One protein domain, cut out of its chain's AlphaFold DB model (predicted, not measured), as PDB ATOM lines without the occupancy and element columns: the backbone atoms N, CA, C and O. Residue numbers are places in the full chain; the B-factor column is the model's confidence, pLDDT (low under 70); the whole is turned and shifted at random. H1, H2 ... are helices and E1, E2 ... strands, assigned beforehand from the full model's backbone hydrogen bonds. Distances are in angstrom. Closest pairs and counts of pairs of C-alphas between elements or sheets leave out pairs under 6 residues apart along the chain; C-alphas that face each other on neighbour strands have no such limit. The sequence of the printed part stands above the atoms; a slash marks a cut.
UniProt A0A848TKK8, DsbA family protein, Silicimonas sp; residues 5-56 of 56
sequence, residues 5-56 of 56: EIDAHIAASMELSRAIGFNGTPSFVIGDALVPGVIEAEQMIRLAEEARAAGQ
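AT A GLANCE: This is residues 5 to 56 of the 56 residues of the protein "DsbA family protein" of Silicimonas sp (UniProt A0A848TKK8). A small hairpin of two strands, E1 and E2, has helix H2 beside it, while helix H1 reaches away as an arm whose residues 5 to 13 stick out. The printed part has 52 residues with two named helices and two named strands, in the order H1, E1, E2, H2; the sheet is antiparallel and the class is mixed. It is loose, with a radius of gyration of the C-alphas of 13.3 A and spans of 37 by 25 by 17 A.

HOW THE PARTS SIT: Look first at E1, residues 27 to 30, and E2, residues 33 to 36, an antiparallel hairpin at 169 degrees; N 28 and O 35 are 2.9 A apart, within hydrogen-bond range. From E1 go to H2, residues 41 to 54: the closest C-alphas, of Ile 30 and Ala 48, are 6.2 A apart. H1, residues 5 to 19, is apart from E2 and H2. In both helices every O i to N i+4 pair is within hydrogen-bond range.

IN THESE COORDINATES: Find C-alpha 5 at (225.481, 215.091, 337.753); H1 runs 21.2 A from there. H2 runs 20.2 A to C-alpha 54 at (241.225, 214.059, 305.342).

THE WHOLE: The farthest C-alphas, Glu 5 and Glu 42, are 37.9 A apart. The printed part has no cut, no link is long, and residue 56 is under 70 in pLDDT.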
ATOM      1  N   GLU A   5     224.762 215.676 338.887       96.94
ATOM      2  CA  GLU A   5     225.481 215.091 337.753       96.94
ATOM      3  C   GLU A   5     225.113 215.773 336.430       96.94
ATOM      4  O   GLU A   5     225.979 215.978 335.577       96.94
ATOM      5  N   ILE A   6     223.843 216.157 336.256       97.31
ATOM      6  CA  ILE A   6     223.382 216.878 335.063       97.31
ATOM      7  C   ILE A   6     224.058 218.249 334.993       97.31
ATOM      8  O   ILE A   6     224.591 218.612 333.942       97.31
ATOM      9  N   ASP A   7     224.103 218.975 336.111       96.94
ATOM     10  CA  ASP A   7     224.742 220.292 336.180       96.94
ATOM     11  C   ASP A   7     226.240 220.215 335.866       96.94
ATOM     12  O   ASP A   7     226.761 221.021 335.090       96.94
ATOM     13  N   ALA A   8     226.931 219.200 336.399       97.19
ATOM     14  CA  ALA A   8     228.343 218.967 336.116       97.19
ATOM     15  C   ALA A   8     228.601 218.703 334.620       97.19
ATOM     16  O   ALA A   8     229.536 219.261 334.041       97.19
ATOM     17  N   HIS A   9     227.754 217.903 333.967       96.81
ATOM     18  CA  HIS A   9     227.875 217.630 332.533       96.81
ATOM     19  C   HIS A   9     227.604 218.863 331.660       96.81
ATOM     20  O   HIS A   9     228.306 219.081 330.663       96.81
ATOM     21  N   ILE A  10     226.625 219.691 332.034       96.12
ATOM     22  CA  ILE A  10     226.344 220.957 331.346       96.12
ATOM     23  C   ILE A  10     227.539 221.905 331.492       96.12
ATOM     24  O   ILE A  10     227.987 222.472 330.494       96.12
ATOM     25  N   ALA A  11     228.094 222.038 332.700       96.38
ATOM     26  CA  ALA A  11     229.260 222.880 332.957       96.38
ATOM     27  C   ALA A  11     230.477 222.450 332.121       96.38
ATOM     28  O   ALA A  11     231.078 223.289 331.454       96.38
ATOM     29  N   ALA A  12     230.775 221.148 332.073       96.56
ATOM     30  CA  ALA A  12     231.869 220.611 331.262       96.56
ATOM     31  C   ALA A  12     231.682 220.899 329.759       96.56
ATOM     32  O   ALA A  12     232.617 221.313 329.073       96.56
ATOM     33  N   SER A  13     230.457 220.745 329.246       94.75
ATOM     34  CA  SER A  13     230.133 221.047 327.842       94.75
ATOM     35  C   SER A  13     230.293 222.541 327.523       94.75
ATOM     36  O   SER A  13     230.798 222.907 326.461       94.75
ATOM     37  N   MET A  14     229.887 223.412 328.453       94.38
ATOM     38  CA  MET A  14     230.022 224.867 328.335       94.38
ATOM     39  C   MET A  14     231.475 225.343 328.421       94.38
ATOM     40  O   MET A  14     231.830 226.332 327.784       94.38
ATOM     41  N   GLU A  15     232.313 224.681 329.216       95.62
ATOM     42  CA  GLU A  15     233.745 224.975 329.288       95.62
ATOM     43  C   GLU A  15     234.444 224.610 327.976       95.62
ATOM     44  O   GLU A  15     235.156 225.439 327.407       95.62
ATOM     45  N   LEU A  16     234.165 223.415 327.445       94.38
ATOM     46  CA  LEU A  16     234.729 222.963 326.176       94.38
ATOM     47  C   LEU A  16     234.361 223.901 325.019       94.38
ATOM     48  O   LEU A  16     235.233 224.270 324.234       94.38
ATOM     49  N   SER A  17     233.095 224.323 324.922       94.19
ATOM     50  CA  SER A  17     232.654 225.221 323.845       94.19
ATOM     51  C   SER A  17     233.374 226.574 323.883       94.19
ATOM     52  O   SER A  17     233.800 227.078 322.843       94.19
ATOM     53  N   ARG A  18     233.593 227.134 325.079       93.19
ATOM     54  CA  ARG A  18     234.360 228.375 325.267       93.19
ATOM     55  C   ARG A  18     235.836 228.187 324.933       93.19
ATOM     56  O   ARG A  18     236.428 229.075 324.326       93.19
ATOM     57  N   ALA A  19     236.420 227.046 325.303       94.62
ATOM     58  CA  ALA A  19     237.825 226.738 325.038       94.62
ATOM     59  C   ALA A  19     238.144 226.684 323.534       94.62
ATOM     60  O   ALA A  19     239.227 227.099 323.128       94.62
ATOM     61  N   ILE A  20     237.189 226.246 322.705       93.50
ATOM     62  CA  ILE A  20     237.304 226.253 321.233       93.50
ATOM     63  C   ILE A  20     236.801 227.558 320.586       93.50
ATOM     64  O   ILE A  20     236.690 227.647 319.368       93.50
ATOM     65  N   GLY A  21     236.508 228.591 321.384       93.00
ATOM     66  CA  GLY A  21     236.173 229.929 320.893       93.00
ATOM     67  C   GLY A  21     234.709 230.146 320.498       93.00
ATOM     68  O   GLY A  21     234.392 231.188 319.919       93.00
ATOM     69  N   PHE A  22     233.793 229.226 320.813       95.31
ATOM     70  CA  PHE A  22     232.366 229.463 320.585       95.31
ATOM     71  C   PHE A  22     231.769 230.377 321.655       95.31
ATOM     72  O   PHE A  22     231.898 230.149 322.856       95.31
ATOM     73  N   ASN A  23     231.064 231.412 321.192       90.25
ATOM     74  CA  ASN A  23     230.402 232.410 322.037       90.25
ATOM     75  C   ASN A  23     228.913 232.605 321.679       90.25
ATOM     76  O   ASN A  23     228.284 233.573 322.100       90.25
ATOM     77  N   GLY A  24     228.337 231.713 320.871       90.00
ATOM     78  CA  GLY A  24     226.952 231.822 320.420       90.00
ATOM     79  C   GLY A  24     226.441 230.553 319.748       90.00
ATOM     80  O   GLY A  24     227.207 229.640 319.436       90.00
ATOM     81  N   THR A  25     225.129 230.498 319.538       93.50
ATOM     82  CA  THR A  25     224.444 229.401 318.848       93.50
ATOM     83  C   THR A  25     223.663 229.930 317.635       93.50
ATOM     84  O   THR A  25     223.172 231.060 317.680       93.50
ATOM     85  N   PRO A  26     223.522 229.136 316.555       95.31
ATOM     86  CA  PRO A  26     224.147 227.825 316.340       95.31
ATOM     87  C   PRO A  26     225.660 227.933 316.072       95.31
ATOM     88  O   PRO A  26     226.143 228.976 315.645       95.31
ATOM     89  N   SER A  27     226.396 226.858 316.360       95.56
ATOM     90  CA  SER A  27     227.822 226.679 316.043       95.56
ATOM     91  C   SER A  27     228.074 225.197 315.745       95.56
ATOM     92  O   SER A  27     227.400 224.339 316.321       95.56
ATOM     93  N   PHE A  28     229.026 224.890 314.863       96.12
ATOM     94  CA  PHE A  28     229.288 223.533 314.375       96.12
ATOM     95  C   PHE A  28     230.780 223.193 314.428       96.12
ATOM     96  O   PHE A  28     231.625 224.033 314.130       96.12
ATOM     97  N   VAL A  29     231.093 221.940 314.759       96.00
ATOM     98  CA  VAL A  29     232.431 221.348 314.611       96.00
ATOM     99  C   VAL A  29     232.333 220.270 313.534       96.00
ATOM    100  O   VAL A  29     231.534 219.344 313.681       96.00
ATOM    101  N   ILE A  30     233.090 220.399 312.441       96.38
ATOM    102  CA  ILE A  30     233.072 219.460 311.307       96.38
ATOM    103  C   ILE A  30     234.516 219.107 310.941       96.38
ATOM    104  O   ILE A  30     235.217 219.907 310.326       96.38
ATOM    105  N   GLY A  31     234.977 217.917 311.336       94.94
ATOM    106  CA  GLY A  31     236.409 217.601 311.296       94.94
ATOM    107  C   GLY A  31     237.189 218.595 312.159       94.94
ATOM    108  O   GLY A  31     236.798 218.850 313.297       94.94
ATOM    109  N   ASP A  32     238.228 219.203 311.590       94.81
ATOM    110  CA  ASP A  32     239.006 220.266 312.243       94.81
ATOM    111  C   ASP A  32     238.403 221.672 312.048       94.81
ATOM    112  O   ASP A  32     238.916 222.658 312.584       94.81
ATOM    113  N   ALA A  33     237.312 221.802 311.282       95.06
ATOM    114  CA  ALA A  33     236.670 223.086 311.041       95.06
ATOM    115  C   ALA A  33     235.776 223.494 312.223       95.06
ATOM    116  O   ALA A  33     234.827 222.793 312.587       95.06
ATOM    117  N   LEU A  34     236.050 224.678 312.775       95.88
ATOM    118  CA  LEU A  34     235.222 225.353 313.772       95.88
ATOM    119  C   LEU A  34     234.388 226.432 313.079       95.88
ATOM    120  O   LEU A  34     234.933 227.419 312.585       95.88
ATOM    121  N   VAL A  35     233.069 226.247 313.038       96.44
ATOM    122  CA  VAL A  35     232.162 227.099 312.262       96.44
ATOM    123  C   VAL A  35     231.172 227.808 313.188       96.44
ATOM    124  O   VAL A  35     230.198 227.193 313.632       96.44
ATOM    125  N   PRO A  36     231.407 229.092 313.513       95.06
ATOM    126  CA  PRO A  36     230.473 229.879 314.302       95.06
ATOM    127  C   PRO A  36     229.313 230.394 313.441       95.06
ATOM    128  O   PRO A  36     229.514 230.874 312.325       95.06
ATOM    129  N   GLY A  37     228.108 230.386 314.004       94.94
ATOM    130  CA  GLY A  37     226.916 230.927 313.358       94.94
ATOM    131  C   GLY A  37     226.194 229.936 312.446       94.94
ATOM    132  O   GLY A  37     226.597 228.788 312.250       94.94
ATOM    133  N   VAL A  38     225.063 230.394 311.911       96.19
ATOM    134  CA  VAL A  38     224.267 229.619 310.956       96.19
ATOM    135  C   VAL A  38     224.970 229.570 309.601       96.19
ATOM    136  O   VAL A  38     225.521 230.573 309.147       96.19
ATOM    137  N   ILE A  39     224.928 228.406 308.956       96.75
ATOM    138  CA  ILE A  39     225.465 228.178 307.615       96.75
ATOM    139  C   ILE A  39     224.434 227.470 306.740       96.75
ATOM    140  O   ILE A  39     223.589 226.727 307.239       96.75
ATOM    141  N   GLU A  40     224.547 227.675 305.432       97.94
ATOM    142  CA  GLU A  40     223.728 226.987 304.432       97.94
ATOM    143  C   GLU A  40     224.085 225.497 304.324       97.94
ATOM    144  O   GLU A  40     225.225 225.081 304.578       97.94
ATOM    145  N   ALA A  41     223.119 224.690 303.883       97.81
ATOM    146  CA  ALA A  41     223.272 223.242 303.768       97.81
ATOM    147  C   ALA A  41     224.424 222.849 302.830       97.81
ATOM    148  O   ALA A  41     225.194 221.941 303.139       97.81
ATOM    149  N   GLU A  42     224.606 223.565 301.720       98.25
ATOM    150  CA  GLU A  42     225.680 223.308 300.761       98.25
ATOM    151  C   GLU A  42     227.060 223.503 301.394       98.25
ATOM    152  O   GLU A  42     228.001 222.791 301.053       98.25
ATOM    153  N   GLN A  43     227.201 224.461 302.318       97.94
ATOM    154  CA  GLN A  43     228.450 224.658 303.051       97.94
ATOM    155  C   GLN A  43     228.711 223.494 304.007       97.94
ATOM    156  O   GLN A  43     229.822 222.970 304.040       97.94
ATOM    157  N   MET A  44     227.681 223.058 304.735       97.94
ATOM    158  CA  MET A  44     227.780 221.922 305.651       97.94
ATOM    159  C   MET A  44     228.171 220.629 304.924       97.94
ATOM    160  O   MET A  44     229.036 219.900 305.405       97.94
ATOM    161  N   ILE A  45     227.574 220.364 303.755       98.19
ATOM    162  CA  ILE A  45     227.887 219.190 302.925       98.19
ATOM    163  C   ILE A  45     229.358 219.211 302.499       98.19
ATOM    164  O   ILE A  45     230.053 218.221 302.723       98.19
ATOM    165  N   ARG A  46     229.854 220.338 301.966       98.25
ATOM    166  CA  ARG A  46     231.260 220.460 301.543       98.25
ATOM    167  C   ARG A  46     232.235 220.204 302.691       98.25
ATOM    168  O   ARG A  46     233.137 219.389 302.547       98.25
ATOM    169  N   LEU A  47     232.014 220.834 303.847       98.06
ATOM    170  CA  LEU A  47     232.874 220.644 305.021       98.06
ATOM    171  C   LEU A  47     232.872 219.184 305.503       98.06
ATOM    172  O   LEU A  47     233.903 218.658 305.916       98.06
ATOM    173  N   ALA A  48     231.725 218.503 305.431       97.56
ATOM    174  CA  ALA A  48     231.631 217.093 305.796       97.56
ATOM    175  C   ALA A  48     232.368 216.175 304.802       97.56
ATOM    176  O   ALA A  48     232.954 215.174 305.216       97.56
ATOM    177  N   GLU A  49     232.343 216.490 303.505       98.19
ATOM    178  CA  GLU A  49     233.109 215.772 302.479       98.19
ATOM    179  C   GLU A  49     234.617 215.967 302.668       98.19
ATOM    180  O   GLU A  49     235.359 214.984 302.679       98.19
ATOM    181  N   GLU A  50     235.057 217.205 302.909       97.75
ATOM    182  CA  GLU A  50     236.454 217.544 303.209       97.75
ATOM    183  C   GLU A  50     236.961 216.796 304.451       97.75
ATOM    184  O   GLU A  50     238.006 216.143 304.399       97.75
ATOM    185  N   ALA A  51     236.188 216.800 305.542       97.75
ATOM    186  CA  ALA A  51     236.539 216.093 306.774       97.75
ATOM    187  C   ALA A  51     236.669 214.571 306.572       97.75
ATOM    188  O   ALA A  51     237.554 213.938 307.147       97.75
ATOM    189  N   ARG A  52     235.814 213.968 305.735       97.06
ATOM    190  CA  ARG A  52     235.907 212.537 305.395       97.06
ATOM    191  C   ARG A  52     237.102 212.228 304.501       97.06
ATOM    192  O   ARG A  52     237.670 211.150 304.625       97.06
ATOM    193  N   ALA A  53     237.464 213.127 303.589       96.94
ATOM    194  CA  ALA A  53     238.622 212.945 302.719       96.94
ATOM    195  C   ALA A  53     239.944 213.026 303.499       96.94
ATOM    196  O   ALA A  53     240.854 212.261 303.211       96.94
ATOM    197  N   ALA A  54     240.031 213.898 304.508       91.69
ATOM    198  CA  ALA A  54     241.225 214.059 305.342       91.69
ATOM    199  C   ALA A  54     241.498 212.874 306.294       91.69
ATOM    200  O   ALA A  54     242.621 212.717 306.767       91.69
ATOM    201  N   GLY A  55     240.478 212.064 306.601       82.38
ATOM    202  CA  GLY A  55     240.586 210.888 307.473       82.38
ATOM    203  C   GLY A  55     240.825 209.554 306.750       82.38
ATOM    204  O   GLY A  55     240.839 208.519 307.416       82.38
ATOM    205  N   GLN A  56     240.951 209.569 305.418       64.88
ATOM    206  CA  GLN A  56     241.314 208.411 304.585       64.88
ATOM    207  C   GLN A  56     242.817 208.389 304.316       64.88
ATOM    208  O   GLN A  56     243.366 207.266 304.241       64.88
TER     209      GLN A  56